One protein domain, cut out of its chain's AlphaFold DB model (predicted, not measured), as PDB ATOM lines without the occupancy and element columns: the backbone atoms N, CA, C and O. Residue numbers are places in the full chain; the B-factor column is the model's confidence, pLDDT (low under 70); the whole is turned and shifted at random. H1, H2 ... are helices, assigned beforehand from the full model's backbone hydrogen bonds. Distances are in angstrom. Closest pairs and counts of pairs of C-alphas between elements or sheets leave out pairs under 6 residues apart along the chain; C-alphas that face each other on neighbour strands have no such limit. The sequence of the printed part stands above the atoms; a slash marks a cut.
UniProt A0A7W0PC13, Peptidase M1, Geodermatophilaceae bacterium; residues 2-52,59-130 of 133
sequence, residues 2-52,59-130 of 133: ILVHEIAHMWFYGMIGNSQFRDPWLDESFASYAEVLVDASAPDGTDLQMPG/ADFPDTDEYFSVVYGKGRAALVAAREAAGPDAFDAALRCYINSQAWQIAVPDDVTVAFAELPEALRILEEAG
ATOM      1  N   ILE A   2      56.360  -0.256 240.134       85.88
ATOM      2  CA  ILE A   2      57.493  -1.096 239.667       85.88
ATOM      3  C   ILE A   2      58.700  -1.253 240.622       85.88
ATOM      4  O   ILE A   2      59.201  -2.352 240.781       85.88
ATOM      5  N   LEU A   3      59.155  -0.211 241.334       94.12
ATOM      6  CA  LEU A   3      60.312  -0.336 242.240       94.12
ATOM      7  C   LEU A   3      60.114  -1.386 243.350       94.12
ATOM      8  O   LEU A   3      61.053  -2.110 243.666       94.12
ATOM      9  N   VAL A   4      58.930  -1.447 243.966       95.81
ATOM     10  CA  VAL A   4      58.657  -2.420 245.039       95.81
ATOM     11  C   VAL A   4      58.590  -3.827 244.456       95.81
ATOM     12  O   VAL A   4      59.171  -4.734 245.043       95.81
ATOM     13  N   HIS A   5      57.967  -3.976 243.285       96.94
ATOM     14  CA  HIS A   5      57.912  -5.224 242.523       96.94
ATOM     15  C   HIS A   5      59.316  -5.771 242.231       96.94
ATOM     16  O   HIS A   5      59.654  -6.875 242.652       96.94
ATOM     17  N   GLU A   6      60.193  -4.952 241.643       97.56
ATOM     18  CA  GLU A   6      61.569  -5.366 241.332       97.56
ATOM     19  C   GLU A   6      62.397  -5.694 242.586       97.56
ATOM     20  O   GLU A   6      63.279  -6.554 242.558       97.56
ATOM     21  N   ILE A   7      62.136  -5.024 243.715       97.69
ATOM     22  CA  ILE A   7      62.785  -5.356 244.993       97.69
ATOM     23  C   ILE A   7      62.233  -6.668 245.558       97.69
ATOM     24  O   ILE A   7      63.000  -7.468 246.095       97.69
ATOM     25  N   ALA A   8      60.927  -6.913 245.445       97.94
ATOM     26  CA  ALA A   8      60.313  -8.159 245.883       97.94
ATOM     27  C   ALA A   8      60.879  -9.360 245.113       97.94
ATOM     28  O   ALA A   8      61.071 -10.425 245.708       97.94
ATOM     29  N   HIS A   9      61.284  -9.159 243.854       98.44
ATOM     30  CA  HIS A   9      61.992 -10.179 243.087       98.44
ATOM     31  C   HIS A   9      63.351 -10.599 243.668       98.44
ATOM     32  O   HIS A   9      63.873 -11.658 243.324       98.44
ATOM     33  N   MET A  10      63.936  -9.843 244.603       98.12
ATOM     34  CA  MET A  10      65.118 -10.318 245.334       98.12
ATOM     35  C   MET A  10      64.799 -11.558 246.186       98.12
ATOM     36  O   MET A  10      65.681 -12.386 246.409       98.12
ATOM     37  N   TRP A  11      63.546 -11.712 246.631       98.38
ATOM     38  CA  TRP A  11      63.053 -12.931 247.273       98.38
ATOM     39  C   TRP A  11      62.459 -13.891 246.247       98.38
ATOM     40  O   TRP A  11      62.943 -15.015 246.135       98.38
ATOM     41  N   PHE A  12      61.447 -13.452 245.500       98.25
ATOM     42  CA  PHE A  12      60.702 -14.298 244.567       98.25
ATOM     43  C   PHE A  12      61.346 -14.257 243.176       98.25
ATOM     44  O   PHE A  12      61.426 -13.197 242.573       98.25
ATOM     45  N   TYR A  13      61.819 -15.395 242.677       97.94
ATOM     46  CA  TYR A  13      62.766 -15.588 241.566       97.94
ATOM     47  C   TYR A  13      64.250 -15.398 241.925       97.94
ATOM     48  O   TYR A  13      65.083 -16.212 241.524       97.94
ATOM     49  N   GLY A  14      64.604 -14.375 242.708       97.06
ATOM     50  CA  GLY A  14      65.999 -14.105 243.083       97.06
ATOM     51  C   GLY A  14      66.590 -15.125 244.062       97.06
ATOM     52  O   GLY A  14      67.640 -15.713 243.797       97.06
ATOM     53  N   MET A  15      65.927 -15.335 245.202       98.31
ATOM     54  CA  MET A  15      66.341 -16.310 246.220       98.31
ATOM     55  C   MET A  15      65.540 -17.613 246.121       98.31
ATOM     56  O   MET A  15      66.093 -18.685 246.349       98.31
ATOM     57  N   ILE A  16      64.251 -17.517 245.799       98.56
ATOM     58  CA  ILE A  16      63.326 -18.633 245.588       98.56
ATOM     59  C   ILE A  16      63.070 -18.699 244.087       98.56
ATOM     60  O   ILE A  16      62.248 -17.944 243.578       98.56
ATOM     61  N   GLY A  17      63.807 -19.535 243.362       98.44
ATOM     62  CA  GLY A  17      63.610 -19.665 241.921       98.44
ATOM     63  C   GLY A  17      62.289 -20.365 241.595       98.44
ATOM     64  O   GLY A  17      61.747 -21.093 242.418       98.44
ATOM     65  N   ASN A  18      61.800 -20.201 240.374       98.44
ATOM     66  CA  ASN A  18      60.674 -20.941 239.799       98.44
ATOM     67  C   ASN A  18      60.857 -21.010 238.276       98.44
ATOM     68  O   ASN A  18      61.771 -20.406 237.704       98.44
ATOM     69  N   SER A  19      59.999 -21.763 237.591       98.31
ATOM     70  CA  SER A  19      59.918 -21.664 236.135       98.31
ATOM     71  C   SER A  19      59.020 -20.489 235.761       98.31
ATOM     72  O   SER A  19      57.806 -20.625 235.821       98.31
ATOM     73  N   GLN A  20      59.596 -19.381 235.291       96.62
ATOM     74  CA  GLN A  20      58.803 -18.220 234.847       96.62
ATOM     75  C   GLN A  20      57.863 -18.551 233.683       96.62
ATOM     76  O   GLN A  20      56.873 -17.876 233.467       96.62
ATOM     77  N   PHE A  21      58.160 -19.593 232.905       97.44
ATOM     78  CA  PHE A  21      57.263 -20.015 231.836       97.44
ATOM     79  C   PHE A  21      56.094 -20.850 232.359       97.44
ATOM     80  O   PHE A  21      54.964 -20.643 231.933       97.44
ATOM     81  N   ARG A  22      56.370 -21.825 233.235       97.88
ATOM     82  CA  ARG A  22      55.368 -22.797 233.686       97.88
ATOM     83  C   ARG A  22      54.549 -22.287 234.866       97.88
ATOM     84  O   ARG A  22      53.344 -22.448 234.843       97.88
ATOM     85  N   ASP A  23      55.205 -21.675 235.848       98.31
ATOM     86  CA  ASP A  23      54.618 -21.277 237.129       98.31
ATOM     87  C   ASP A  23      54.878 -19.770 237.410       98.31
ATOM     88  O   ASP A  23      55.444 -19.442 238.460       98.31
ATOM     89  N   PRO A  24      54.539 -18.839 236.486       98.25
ATOM     90  CA  PRO A  24      54.890 -17.409 236.593       98.25
ATOM     91  C   PRO A  24      54.280 -16.699 237.808       98.25
ATOM     92  O   PRO A  24      54.740 -15.649 238.240       98.25
ATOM     93  N   TRP A  25      53.210 -17.241 238.383       98.62
ATOM     94  CA  TRP A  25      52.547 -16.611 239.522       98.62
ATOM     95  C   TRP A  25      53.396 -16.639 240.803       98.62
ATOM     96  O   TRP A  25      53.246 -15.773 241.670       98.62
ATOM     97  N   LEU A  26      54.317 -17.604 240.920       98.75
ATOM     98  CA  LEU A  26      55.172 -17.763 242.099       98.75
ATOM     99  C   LEU A  26      56.142 -16.594 242.292       98.75
ATOM    100  O   LEU A  26      56.503 -16.294 243.431       98.75
ATOM    101  N   ASP A  27      56.548 -15.930 241.211       98.50
ATOM    102  CA  ASP A  27      57.337 -14.705 241.260       98.50
ATOM    103  C   ASP A  27      56.492 -13.455 241.033       98.50
ATOM    104  O   ASP A  27      56.570 -12.518 241.831       98.50
ATOM    105  N   GLU A  28      55.631 -13.446 240.021       98.50
ATOM    106  CA  GLU A  28      54.950 -12.221 239.599       98.50
ATOM    107  C   GLU A  28      53.779 -11.828 240.502       98.50
ATOM    108  O   GLU A  28      53.626 -10.652 240.851       98.50
ATOM    109  N   SER A  29      52.966 -12.789 240.955       98.31
ATOM    110  CA  SER A  29      51.846 -12.491 241.856       98.31
ATOM    111  C   SER A  29      52.339 -12.095 243.245       98.31
ATOM    112  O   SER A  29      51.787 -11.176 243.850       98.31
ATOM    113  N   PHE A  30      53.391 -12.748 243.750       98.38
ATOM    114  CA  PHE A  30      53.986 -12.414 245.047       98.38
ATOM    115  C   PHE A  30      54.702 -11.058 245.029       98.38
ATOM    116  O   PHE A  30      54.568 -10.289 245.987       98.38
ATOM    117  N   ALA A  31      55.410 -10.729 243.945       97.94
ATOM    118  CA  ALA A  31      55.996  -9.403 243.768       97.94
ATOM    119  C   ALA A  31      54.912  -8.314 243.682       97.94
ATOM    120  O   ALA A  31      54.980  -7.318 244.407       97.94
ATOM    121  N   SER A  32      53.843  -8.570 242.925       96.94
ATOM    122  CA  SER A  32      52.678  -7.681 242.825       96.94
ATOM    123  C   SER A  32      51.959  -7.520 244.176       96.94
ATOM    124  O   SER A  32      51.513  -6.432 244.542       96.94
ATOM    125  N   TYR A  33      51.860  -8.591 244.967       97.06
ATOM    126  CA  TYR A  33      51.315  -8.568 246.327       97.06
ATOM    127  C   TYR A  33      52.137  -7.698 247.286       97.06
ATOM    128  O   TYR A  33      51.561  -6.971 248.101       97.06
ATOM    129  N   ALA A  34      53.466  -7.690 247.160       96.06
ATOM    130  CA  ALA A  34      54.314  -6.808 247.955       96.06
ATOM    131  C   ALA A  34      54.025  -5.318 247.692       96.06
ATOM    132  O   ALA A  34      54.098  -4.514 248.624       96.06
ATOM    133  N   GLU A  35      53.640  -4.946 246.465       94.25
ATOM    134  CA  GLU A  35      53.236  -3.569 246.147       94.25
ATOM    135  C   GLU A  35      52.039  -3.119 246.994       94.25
ATOM    136  O   GLU A  35      52.082  -2.046 247.594       94.25
ATOM    137  N   VAL A  36      51.006  -3.964 247.113       92.81
ATOM    138  CA  VAL A  36      49.798  -3.674 247.912       92.81
ATOM    139  C   VAL A  36      50.139  -3.442 249.379       92.81
ATOM    140  O   VAL A  36      49.596  -2.529 250.002       92.81
ATOM    141  N   LEU A  37      51.053  -4.241 249.935       90.88
ATOM    142  CA  LEU A  37      51.457  -4.103 251.334       90.88
ATOM    143  C   LEU A  37      52.172  -2.779 251.617       90.88
ATOM    144  O   LEU A  37      51.998  -2.218 252.698       90.88
ATOM    145  N   VAL A  38      52.982  -2.291 250.673       90.75
ATOM    146  CA  VAL A  38      53.766  -1.059 250.846       90.75
ATOM    147  C   VAL A  38      52.930   0.182 250.553       90.75
ATOM    148  O   VAL A  38      52.956   1.130 251.337       90.75
ATOM    149  N   ASP A  39      52.172   0.171 249.458       86.00
ATOM    150  CA  ASP A  39      51.371   1.322 249.034       86.00
ATOM    151  C   ASP A  39      50.039   1.422 249.807       86.00
ATOM    152  O   ASP A  39      49.341   2.432 249.712       86.00
ATOM    153  N   ALA A  40      49.695   0.399 250.605       79.88
ATOM    154  CA  ALA A  40      48.433   0.275 251.342       79.88
ATOM    155  C   ALA A  40      47.192   0.452 250.443       79.88
ATOM    156  O   ALA A  40      46.142   0.932 250.880       79.88
ATOM    157  N   SER A  41      47.320   0.069 249.170       80.50
ATOM    158  CA  SER A  41      46.257   0.122 248.172       80.50
ATOM    159  C   SER A  41      45.619  -1.251 248.032       80.50
ATOM    160  O   SER A  41      46.298  -2.192 247.636       80.50
ATOM    161  N   ALA A  42      44.327  -1.378 248.321       79.88
ATOM    162  CA  ALA A  42      43.611  -2.618 248.048       79.88
ATOM    163  C   ALA A  42      43.536  -2.873 246.523       79.88
ATOM    164  O   ALA A  42      43.378  -1.905 245.768       79.88
ATOM    165  N   PRO A  43      43.634  -4.136 246.064       82.56
ATOM    166  CA  PRO A  43      43.287  -4.491 244.691       82.56
ATOM    167  C   PRO A  43      41.825  -4.140 244.389       82.56
ATOM    168  O   PRO A  43      41.012  -3.973 245.305       82.56
ATOM    169  N   ASP A  44      41.478  -4.048 243.106       82.19
ATOM    170  CA  ASP A  44      40.075  -3.912 242.728       82.19
ATOM    171  C   ASP A  44      39.348  -5.218 243.090       82.19
ATOM    172  O   ASP A  44      39.822  -6.314 242.792       82.19
ATOM    173  N   GLY A  45      38.188  -5.132 243.744       75.44
ATOM    174  CA  GLY A  45      37.409  -6.319 244.117       75.44
ATOM    175  C   GLY A  45      36.962  -7.156 242.911       75.44
ATOM    176  O   GLY A  45      36.610  -8.326 243.068       75.44
ATOM    177  N   THR A  46      36.980  -6.575 241.709       87.44
ATOM    178  CA  THR A  46      36.711  -7.277 240.452       87.44
ATOM    179  C   THR A  46      37.900  -8.095 239.943       87.44
ATOM    180  O   THR A  46      37.673  -9.026 239.172       87.44
ATOM    181  N   ASP A  47      39.124  -7.846 240.427       92.00
ATOM    182  CA  ASP A  47      40.328  -8.554 239.970       92.00
ATOM    183  C   ASP A  47      40.220 -10.071 240.223       92.00
ATOM    184  O   ASP A  47      40.572 -10.882 239.370       92.00
ATOM    185  N   LEU A  48      39.650 -10.470 241.368       92.44
ATOM    186  CA  LEU A  48      39.398 -11.880 241.707       92.44
ATOM    187  C   LEU A  48      38.424 -12.576 240.753       92.44
ATOM    188  O   LEU A  48      38.470 -13.795 240.604       92.44
ATOM    189  N   GLN A  49      37.524 -11.808 240.139       91.38
ATOM    190  CA  GLN A  49      36.474 -12.317 239.256       91.38
ATOM    191  C   GLN A  49      36.951 -12.445 237.805       91.38
ATOM    192  O   GLN A  49      36.175 -12.878 236.950       91.38
ATOM    193  N   MET A  50      38.198 -12.060 237.504       91.25
ATOM    194  CA  MET A  50      38.743 -12.218 236.162       91.25
ATOM    195  C   MET A  50      38.758 -13.705 235.761       91.25
ATOM    196  O   MET A  50      39.126 -14.566 236.573       91.25
ATOM    197  N   PRO A  51      38.332 -14.031 234.525       92.00
ATOM    198  CA  PRO A  51      38.435 -15.389 234.007       92.00
ATOM    199  C   PRO A  51      39.908 -15.792 233.858       92.00
ATOM    200  O   PRO A  51      40.783 -14.935 233.791       92.00
ATOM    201  N   GLY A  52      40.162 -17.097 233.797       93.31
ATOM    202  CA  GLY A  52      41.511 -17.649 233.682       93.31
ATOM    203  C   GLY A  52      42.082 -18.114 235.018       93.31
ATOM    204  O   GLY A  52      41.614 -17.730 236.094       93.31
ATOM    205  N   ALA A  59      52.036 -20.160 227.987       96.50
ATOM    206  CA  ALA A  59      51.415 -20.683 226.765       96.50
ATOM    207  C   ALA A  59      49.886 -20.775 226.828       96.50
ATOM    208  O   ALA A  59      49.257 -20.924 225.780       96.50
ATOM    209  N   ASP A  60      49.304 -20.711 228.024       95.88
ATOM    210  CA  ASP A  60      47.859 -20.840 228.218       95.88
ATOM    211  C   ASP A  60      47.128 -19.513 227.961       95.88
ATOM    212  O   ASP A  60      45.922 -19.507 227.716       95.88
ATOM    213  N   PHE A  61      47.860 -18.394 227.948       95.25
ATOM    214  CA  PHE A  61      47.312 -17.067 227.690       95.25
ATOM    215  C   PHE A  61      47.345 -16.721 226.192       95.25
ATOM    216  O   PHE A  61      48.374 -16.903 225.532       95.25
ATOM    217  N   PRO A  62      46.246 -16.191 225.630       93.88
ATOM    218  CA  PRO A  62      46.176 -15.849 224.210       93.88
ATOM    219  C   PRO A  62      47.033 -14.632 223.853       93.88
ATOM    220  O   PRO A  62      47.498 -14.518 222.716       93.88
ATOM    221  N   ASP A  63      47.239 -13.729 224.810       95.69
ATOM    222  CA  ASP A  63      48.073 -12.550 224.665       95.69
ATOM    223  C   ASP A  63      48.673 -12.095 226.005       95.69
ATOM    224  O   ASP A  63      48.412 -12.638 227.081       95.69
ATOM    225  N   THR A  64      49.549 -11.101 225.903       94.88
ATOM    226  CA  THR A  64      50.269 -10.528 227.035       94.88
ATOM    227  C   THR A  64      49.353  -9.749 227.977       94.88
ATOM    228  O   THR A  64      49.615  -9.743 229.175       94.88
ATOM    229  N   ASP A  65      48.286  -9.126 227.474       96.06
ATOM    230  CA  ASP A  65      47.383  -8.334 228.312       96.06
ATOM    231  C   ASP A  65      46.603  -9.257 229.258       96.06
ATOM    232  O   ASP A  65      46.550  -8.998 230.460       96.06
ATOM    233  N   GLU A  66      46.086 -10.382 228.752       96.12
ATOM    234  CA  GLU A  66      45.412 -11.386 229.578       96.12
ATOM    235  C   GLU A  66      46.372 -12.030 230.587       96.12
ATOM    236  O   GLU A  66      46.028 -12.159 231.763       96.12
ATOM    237  N   TYR A  67      47.606 -12.341 230.170       97.06
ATOM    238  CA  TYR A  67      48.661 -12.810 231.075       97.06
ATOM    239  C   TYR A  67      48.897 -11.833 232.238       97.06
ATOM    240  O   TYR A  67      48.868 -12.242 233.400       97.06
ATOM    241  N   PHE A  68      49.083 -10.537 231.958       95.94
ATOM    242  CA  PHE A  68      49.298  -9.541 233.011       95.94
ATOM    243  C   PHE A  68      48.071  -9.393 233.914       95.94
ATOM    244  O   PHE A  68      48.202  -9.370 235.140       95.94
ATOM    245  N   SER A  69      46.873  -9.332 233.334       96.19
ATOM    246  CA  SER A  69      45.627  -9.256 234.096       96.19
ATOM    247  C   SER A  69      45.476 -10.438 235.055       96.19
ATOM    248  O   SER A  69      45.231 -10.230 236.243       96.19
ATOM    249  N   VAL A  70      45.676 -11.670 234.590       97.62
ATOM    250  CA  VAL A  70      45.466 -12.866 235.415       97.62
ATOM    251  C   VAL A  70      46.620 -13.082 236.397       97.62
ATOM    252  O   VAL A  70      46.398 -13.128 237.608       97.62
ATOM    253  N   VAL A  71      47.860 -13.164 235.920       97.94
ATOM    254  CA  VAL A  71      48.999 -13.527 236.775       97.94
ATOM    255  C   VAL A  71      49.321 -12.409 237.770       97.94
ATOM    256  O   VAL A  71      49.497 -12.669 238.960       97.94
ATOM    257  N   TYR A  72      49.332 -11.146 237.344       96.75
ATOM    258  CA  TYR A  72      49.704 -10.034 238.226       96.75
ATOM    259  C   TYR A  72      48.477  -9.505 238.962       96.75
ATOM    260  O   TYR A  72      48.506  -9.360 240.181       96.75
ATOM    261  N   GLY A  73      47.388  -9.230 238.238       96.00
ATOM    262  CA  GLY A  73      46.165  -8.656 238.805       96.00
ATOM    263  C   GLY A  73      45.412  -9.637 239.703       96.00
ATOM    264  O   GLY A  73      45.374  -9.456 240.925       96.00
ATOM    265  N   LYS A  74      44.841 -10.696 239.113       97.88
ATOM    266  CA  LYS A  74      44.067 -11.709 239.853       97.88
ATOM    267  C   LYS A  74      44.933 -12.427 240.884       97.88
ATOM    268  O   LYS A  74      44.489 -12.590 242.018       97.88
ATOM    269  N   GLY A  75      46.170 -12.789 240.541       98.12
ATOM    270  CA  GLY A  75      47.101 -13.443 241.468       98.12
ATOM    271  C   GLY A  75      47.400 -12.609 242.718       98.12
ATOM    272  O   GLY A  75      47.294 -13.103 243.843       98.12
ATOM    273  N   ARG A  76      47.678 -11.307 242.558       97.06
ATOM    274  CA  ARG A  76      47.813 -10.376 243.690       97.06
ATOM    275  C   ARG A  76      46.540 -10.298 244.520       97.06
ATOM    276  O   ARG A  76      46.608 -10.349 245.747       97.06
ATOM    277  N   ALA A  77      45.388 -10.154 243.868       97.62
ATOM    278  CA  ALA A  77      44.110 -10.058 244.561       97.62
ATOM    279  C   ALA A  77      43.801 -11.339 245.356       97.62
ATOM    280  O   ALA A  77      43.329 -11.254 246.492       97.62
ATOM    281  N   ALA A  78      44.147 -12.510 244.813       98.12
ATOM    282  CA  ALA A  78      44.013 -13.804 245.479       98.12
ATOM    283  C   ALA A  78      44.882 -13.886 246.738       98.12
ATOM    284  O   ALA A  78      44.383 -14.275 247.790       98.12
ATOM    285  N   LEU A  79      46.141 -13.440 246.674       98.19
ATOM    286  CA  LEU A  79      47.029 -13.392 247.841       98.19
ATOM    287  C   LEU A  79      46.526 -12.425 248.925       98.19
ATOM    288  O   LEU A  79      46.578 -12.756 250.112       98.19
ATOM    289  N   VAL A  80      45.993 -11.259 248.540       97.38
ATOM    290  CA  VAL A  80      45.381 -10.311 249.490       97.38
ATOM    291  C   VAL A  80      44.164 -10.932 250.174       97.38
ATOM    292  O   VAL A  80      44.104 -10.950 251.403       97.38
ATOM    293  N   ALA A  81      43.230 -11.498 249.407       97.38
ATOM    294  CA  ALA A  81      42.027 -12.119 249.956       97.38
ATOM    295  C   ALA A  81      42.347 -13.344 250.826       97.38
ATOM    296  O   ALA A  81      41.760 -13.523 251.893       97.38
ATOM    297  N   ALA A  82      43.328 -14.154 250.420       98.19
ATOM    298  CA  ALA A  82      43.817 -15.280 251.206       98.19
ATOM    299  C   ALA A  82      44.381 -14.819 252.560       98.19
ATOM    300  O   ALA A  82      44.091 -15.429 253.592       98.19
ATOM    301  N   ARG A  83      45.125 -13.705 252.588       97.94
ATOM    302  CA  ARG A  83      45.617 -13.104 253.834       97.94
ATOM    303  C   ARG A  83      44.507 -12.557 254.716       97.94
ATOM    304  O   ARG A  83      44.565 -12.728 255.934       97.94
ATOM    305  N   GLU A  84      43.516 -11.895 254.132       96.50
ATOM    306  CA  GLU A  84      42.359 -11.391 254.875       96.50
ATOM    307  C   GLU A  84      41.572 -12.535 255.522       96.50
ATOM    308  O   GLU A  84      41.237 -12.453 256.704       96.50
ATOM    309  N   ALA A  85      41.345 -13.626 254.787       97.62
ATOM    310  CA  ALA A  85      40.600 -14.785 255.269       97.62
ATOM    311  C   ALA A  85      41.353 -15.589 256.342       97.62
ATOM    312  O   ALA A  85      40.754 -16.003 257.334       97.62
ATOM    313  N   ALA A  86      42.662 -15.800 256.172       98.00
ATOM    314  CA  ALA A  86      43.488 -16.523 257.141       98.00
ATOM    315  C   ALA A  86      43.835 -15.699 258.392       98.00
ATOM    316  O   ALA A  86      44.231 -16.255 259.417       98.00
ATOM    317  N   GLY A  87      43.701 -14.376 258.309       98.06
ATOM    318  CA  GLY A  87      44.234 -13.455 259.297       98.06
ATOM    319  C   GLY A  87      45.704 -13.101 259.000       98.06
ATOM    320  O   GLY A  87      46.526 -13.998 258.781       98.06
ATOM    321  N   PRO A  88      46.067 -11.804 259.056       96.88
ATOM    322  CA  PRO A  88      47.411 -11.297 258.772       96.88
ATOM    323  C   PRO A  88      48.564 -12.074 259.415       96.88
ATOM    324  O   PRO A  88      49.502 -12.461 258.727       96.88
ATOM    325  N   ASP A  89      48.488 -12.328 260.722       98.44
ATOM    326  CA  ASP A  89      49.601 -12.921 261.469       98.44
ATOM    327  C   ASP A  89      49.874 -14.369 261.046       98.44
ATOM    328  O   ASP A  89      51.032 -14.770 260.909       98.44
ATOM    329  N   ALA A  90      48.813 -15.147 260.819       98.56
ATOM    330  CA  ALA A  90      48.917 -16.546 260.423       98.56
ATOM    331  C   ALA A  90      49.420 -16.673 258.979       98.56
ATOM    332  O   ALA A  90      50.347 -17.441 258.715       98.56
ATOM    333  N   PHE A  91      48.884 -15.857 258.067       98.69
ATOM    334  CA  PHE A  91      49.348 -15.793 256.682       98.69
ATOM    335  C   PHE A  91      50.811 -15.353 256.592       98.69
ATOM    336  O   PHE A  91      51.617 -16.000 255.928       98.69
ATOM    337  N   ASP A  92      51.198 -14.291 257.304       98.50
ATOM    338  CA  ASP A  92      52.572 -13.789 257.282       98.50
ATOM    339  C   ASP A  92      53.549 -14.801 257.908       98.50
ATOM    340  O   ASP A  92      54.725 -14.850 257.540       98.50
ATOM    341  N   ALA A  93      53.105 -15.617 258.870       98.69
ATOM    342  CA  ALA A  93      53.899 -16.722 259.403       98.69
ATOM    343  C   ALA A  93      54.091 -17.845 258.366       98.69
ATOM    344  O   ALA A  93      55.223 -18.298 258.178       98.69
ATOM    345  N   ALA A  94      53.029 -18.241 257.657       98.62
ATOM    346  CA  ALA A  94      53.097 -19.226 256.576       98.62
ATOM    347  C   ALA A  94      53.977 -18.743 255.412       98.62
ATOM    348  O   ALA A  94      54.860 -19.471 254.962       98.62
ATOM    349  N   LEU A  95      53.846 -17.478 255.003       98.56
ATOM    350  CA  LEU A  95      54.690 -16.876 253.971       98.56
ATOM    351  C   LEU A  95      56.170 -16.867 254.376       98.56
ATOM    352  O   LEU A  95      57.038 -17.206 253.575       98.56
ATOM    353  N   ARG A  96      56.488 -16.545 255.637       98.38
ATOM    354  CA  ARG A  96      57.866 -16.671 256.147       98.38
ATOM    355  C   ARG A  96      58.345 -18.124 256.140       98.38
ATOM    356  O   ARG A  96      59.523 -18.361 255.884       98.38
ATOM    357  N   CYS A  97      57.471 -19.090 256.419       98.00
ATOM    358  CA  CYS A  97      57.802 -20.513 256.332       98.00
ATOM    359  C   CYS A  97      58.116 -20.931 254.887       98.00
ATOM    360  O   CYS A  97      59.158 -21.544 254.656       98.00
ATOM    361  N   TYR A  98      57.291 -20.521 253.918       98.56
ATOM    362  CA  TYR A  98      57.543 -20.710 252.486       98.56
ATOM    363  C   TYR A  98      58.900 -20.123 252.082       98.56
ATOM    364  O   TYR A  98      59.765 -20.842 251.587       98.56
ATOM    365  N   ILE A  99      59.149 -18.851 252.412       98.38
ATOM    366  CA  ILE A  99      60.407 -18.172 252.070       98.38
ATOM    367  C   ILE A  99      61.625 -18.899 252.649       98.38
ATOM    368  O   ILE A  99      62.623 -19.088 251.957       98.38
ATOM    369  N   ASN A 100      61.559 -19.314 253.914       98.06
ATOM    370  CA  ASN A 100      62.684 -19.974 254.575       98.06
ATOM    371  C   ASN A 100      62.904 -21.413 254.090       98.06
ATOM    372  O   ASN A 100      64.047 -21.860 254.042       98.06
ATOM    373  N   SER A 101      61.834 -22.144 253.763       98.00
ATOM    374  CA  SER A 101      61.927 -23.534 253.291       98.00
ATOM    375  C   SER A 101      62.392 -23.633 251.840       98.00
ATOM    376  O   SER A 101      63.097 -24.580 251.506       98.00
ATOM    377  N   GLN A 102      62.064 -22.636 251.016       98.56
ATOM    378  CA  GLN A 102      62.377 -22.618 249.585       98.56
ATOM    379  C   GLN A 102      63.574 -21.732 249.219       98.56
ATOM    380  O   GLN A 102      63.906 -21.578 248.043       98.56
ATOM    381  N   ALA A 103      64.260 -21.157 250.208       98.25
ATOM    382  CA  ALA A 103      65.465 -20.380 249.962       98.25
ATOM    383  C   ALA A 103      66.515 -21.223 249.214       98.25
ATOM    384  O   ALA A 103      66.913 -22.304 249.660       98.25
ATOM    385  N   TRP A 104      66.996 -20.689 248.091       98.19
ATOM    386  CA  TRP A 104      67.982 -21.309 247.200       98.19
ATOM    387  C   TRP A 104      67.495 -22.583 246.494       98.19
ATOM    388  O   TRP A 104      68.317 -23.377 246.032       98.19
ATOM    389  N   GLN A 105      66.177 -22.785 246.415       98.25
ATOM    390  CA  GLN A 105      65.537 -23.875 245.678       98.25
ATOM    391  C   GLN A 105      64.825 -23.361 244.419       98.25
ATOM    392  O   GLN A 105      64.730 -22.155 244.189       98.25
ATOM    393  N   ILE A 106      64.335 -24.302 243.605       98.38
ATOM    394  CA  ILE A 106      63.374 -24.040 242.530       98.38
ATOM    395  C   ILE A 106      62.008 -24.522 243.017       98.38
ATOM    396  O   ILE A 106      61.766 -25.728 243.044       98.38
ATOM    397  N   ALA A 107      61.160 -23.583 243.420       98.50
ATOM    398  CA  ALA A 107      59.826 -23.840 243.931       98.50
ATOM    399  C   ALA A 107      58.853 -24.257 242.819       98.50
ATOM    400  O   ALA A 107      58.993 -23.879 241.648       98.50
ATOM    401  N   VAL A 108      57.845 -25.021 243.225       98.50
ATOM    402  CA  VAL A 108      56.658 -25.388 242.447       98.50
ATOM    403  C   VAL A 108      55.390 -25.014 243.232       98.50
ATOM    404  O   VAL A 108      55.473 -24.784 244.440       98.50
ATOM    405  N   PRO A 109      54.200 -24.960 242.601       98.38
ATOM    406  CA  PRO A 109      52.965 -24.573 243.294       98.38
ATOM    407  C   PRO A 109      52.664 -25.403 244.556       98.38
ATOM    408  O   PRO A 109      52.216 -24.852 245.564       98.38
ATOM    409  N   ASP A 110      53.010 -26.695 244.552       98.31
ATOM    410  CA  ASP A 110      52.863 -27.585 245.711       98.31
ATOM    411  C   ASP A 110      53.613 -27.076 246.956       98.31
ATOM    412  O   ASP A 110      53.132 -27.263 248.072       98.31
ATOM    413  N   ASP A 111      54.742 -26.376 246.809       98.62
ATOM    414  CA  ASP A 111      55.484 -25.827 247.952       98.62
ATOM    415  C   ASP A 111      54.679 -24.756 248.703       98.62
ATOM    416  O   ASP A 111      54.770 -24.646 249.931       98.62
ATOM    417  N   VAL A 112      53.842 -23.995 247.984       98.56
ATOM    418  CA  VAL A 112      52.892 -23.060 248.598       98.56
ATOM    419  C   VAL A 112      51.809 -23.842 249.336       98.56
ATOM    420  O   VAL A 112      51.514 -23.515 250.484       98.56
ATOM    421  N   THR A 113      51.273 -24.917 248.745       98.44
ATOM    422  CA  THR A 113      50.263 -25.754 249.422       98.44
ATOM    423  C   THR A 113      50.784 -26.322 250.744       98.44
ATOM    424  O   THR A 113      50.091 -26.273 251.759       98.44
ATOM    425  N   VAL A 114      52.044 -26.773 250.765       98.50
ATOM    426  CA  VAL A 114      52.703 -27.307 251.961       98.50
ATOM    427  C   VAL A 114      52.894 -26.220 253.017       98.50
ATOM    428  O   VAL A 114      52.562 -26.436 254.183       98.50
ATOM    429  N   ALA A 115      53.398 -25.042 252.638       98.38
ATOM    430  CA  ALA A 115      53.633 -23.957 253.590       98.38
ATOM    431  C   ALA A 115      52.333 -23.368 254.173       98.38
ATOM    432  O   ALA A 115      52.341 -22.836 255.284       98.38
ATOM    433  N   PHE A 116      51.220 -23.484 253.443       98.56
ATOM    434  CA  PHE A 116      49.913 -22.935 253.804       98.56
ATOM    435  C   PHE A 116      48.925 -24.008 254.292       98.56
ATOM    436  O   PHE A 116      47.750 -23.703 254.483       98.56
ATOM    437  N   ALA A 117      49.381 -25.240 254.552       98.25
ATOM    438  CA  ALA A 117      48.533 -26.384 254.914       98.25
ATOM    439  C   ALA A 117      47.605 -26.134 256.122       98.25
ATOM    440  O   ALA A 117      46.489 -26.649 256.169       98.25
ATOM    441  N   GLU A 118      48.035 -25.305 257.077       98.38
ATOM    442  CA  GLU A 118      47.255 -24.942 258.271       98.38
ATOM    443  C   GLU A 118      46.286 -23.762 258.040       98.38
ATOM    444  O   GLU A 118      45.612 -23.318 258.968       98.38
ATOM    445  N   LEU A 119      46.209 -23.237 256.811       98.62
ATOM    446  CA  LEU A 119      45.380 -22.096 256.414       98.62
ATOM    447  C   LEU A 119      44.351 -22.515 255.342       98.62
ATOM    448  O   LEU A 119      44.423 -22.051 254.201       98.62
ATOM    449  N   PRO A 120      43.365 -23.371 255.675       98.19
ATOM    450  CA  PRO A 120      42.461 -23.961 254.686       98.19
ATOM    451  C   PRO A 120      41.646 -22.925 253.898       98.19
ATOM    452  O   PRO A 120      41.415 -23.113 252.710       98.19
ATOM    453  N   GLU A 121      41.256 -21.805 254.514       98.31
ATOM    454  CA  GLU A 121      40.544 -20.733 253.802       98.31
ATOM    455  C   GLU A 121      41.443 -19.971 252.820       98.31
ATOM    456  O   GLU A 121      40.984 -19.590 251.746       98.31
ATOM    457  N   ALA A 122      42.727 -19.781 253.150       98.56
ATOM    458  CA  ALA A 122      43.684 -19.199 252.212       98.56
ATOM    459  C   ALA A 122      43.904 -20.131 251.018       98.56
ATOM    460  O   ALA A 122      43.845 -19.680 249.878       98.56
ATOM    461  N   LEU A 123      44.101 -21.429 251.273       98.62
ATOM    462  CA  LEU A 123      44.258 -22.425 250.214       98.62
ATOM    463  C   LEU A 123      43.025 -22.507 249.319       98.62
ATOM    464  O   LEU A 123      43.183 -22.495 248.105       98.62
ATOM    465  N   ARG A 124      41.817 -22.496 249.895       98.50
ATOM    466  CA  ARG A 124      40.566 -22.480 249.125       98.50
ATOM    467  C   ARG A 124      40.495 -21.274 248.188       98.50
ATOM    468  O   ARG A 124      40.131 -21.433 247.033       98.50
ATOM    469  N   ILE A 125      40.861 -20.079 248.658       98.25
ATOM    470  CA  ILE A 125      40.861 -18.866 247.822       98.25
ATOM    471  C   ILE A 125      41.887 -18.969 246.687       98.25
ATOM    472  O   ILE A 125      41.583 -18.598 245.556       98.25
ATOM    473  N   LEU A 126      43.092 -19.473 246.969       98.50
ATOM    474  CA  LEU A 126      44.124 -19.666 245.946       98.50
ATOM    475  C   LEU A 126      43.721 -20.740 244.925       98.50
ATOM    476  O   LEU A 126      43.945 -20.561 243.730       98.50
ATOM    477  N   GLU A 127      43.079 -21.817 245.377       98.38
ATOM    478  CA  GLU A 127      42.533 -22.877 244.526       98.38
ATOM    479  C   GLU A 127      41.393 -22.355 243.640       98.38
ATOM    480  O   GLU A 127      41.421 -22.559 242.432       98.38
ATOM    481  N   GLU A 128      40.441 -21.598 244.195       97.56
ATOM    482  CA  GLU A 128      39.355 -20.953 243.435       97.56
ATOM    483  C   GLU A 128      39.868 -19.915 242.427       97.56
ATOM    484  O   GLU A 128      39.241 -19.680 241.393       97.56
ATOM    485  N   ALA A 129      41.012 -19.288 242.710       97.94
ATOM    486  CA  ALA A 129      41.690 -18.397 241.777       97.94
ATOM    487  C   ALA A 129      42.493 -19.146 240.697       97.94
ATOM    488  O   ALA A 129      42.955 -18.511 239.744       97.94
ATOM    489  N   GLY A 130      42.658 -20.463 240.830       98.12
ATOM    490  CA  GLY A 130      43.361 -21.293 239.860       98.12
ATOM    491  C   GLY A 130      44.864 -21.403 240.058       98.12
ATOM    492  O   GLY A 130      45.574 -21.733 239.114       98.12
TER     493      GLY A 130
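This is residues 2 to 52 and 59 to 130 of the 133 residues of the protein "Peptidase M1" of Geodermatophilaceae bacterium (UniProt A0A7W0PC13). A long helix, H3, runs through a rounded, all-helix body, with H2 crossing it steeply on one side and the short H6 running back alongside the last part of it on another. H1 crosses H2 away from H3, H4 turns off at the end of H3 to make a corner, and the short H5 packs on H4, running nearly antiparallel to H6. The printed part has 123 residues with six named helices, H1 to H6 in order along the chain, and no named strand; the helices hold 75 residues, and their packing is mostly crossed. The whole is compact, with a radius of gyration of the C-alphas of 13.3 A and spans of 34 by 28 by 27 A.

H1, residues 2 to 8, touches H2, residues 25 to 39, at a steep tilt of 66 degrees, opposite ways; their closest C-alphas, of His 5 and Ala 31, are 4.8 A apart. H3, residues 64 to 86, is the hub, touching three helices. With residues 71 to 80 alone it touches H2 at a steep tilt of 65 degrees, the same way; the closest C-alphas, of Tyr 33 and Arg 76, are 4.7 A apart. H3 and H4, residues 88 to 101, only just touch, with 3 pairs of C-alphas within 8 A, and only at the corner by their link; the closest, of Arg 83 and Phe 91, are 5.4 A apart. H4, with residues 94 to 98 alone, touches H5, residues 109 to 115, at a steep tilt of 64 degrees; the closest C-alphas, of Tyr 98 and Ala 115, are 5.2 A apart. H6, residues 120 to 128, touches residues 78 to 86 of H3 at a shallow tilt of 17 degrees, opposite ways; the closest C-alphas, of Ala 82 and Ala 122, are 4.0 A apart. H5 and H6 are close but not clearly touching, with the C-alphas of Thr 113 and Leu 123, their closest, 6.9 A apart. Among the pairs that are apart are H1 and H3, and H3 and H5. Every O i to N i+4 pair is within hydrogen-bond range in H1, H4, H5 and H6; in H2 it is 9 of 11 and in H3 18 of 19.

H1 begins at C-alpha 2, (57.493, -1.096, 239.667). H2 is 20.3 A long, H3 31.4 A and H4 19.8 A, from first to last C-alpha. H3 begins at C-alpha 64, (50.269, -10.528, 227.035), and H6 ends at C-alpha 128, (39.355, -20.953, 243.435).

The C-alphas farthest apart, of Pro 62 and Asp 89, are 37.5 A apart. Residues 53 to 58 are not printed, and C-alphas 52 and 59 are 12.5 A apart across this cut. The link from H1 to H2 is long, with 16 residues. The mean pLDDT of the printed part is 96.2, and no printed residue is under 70.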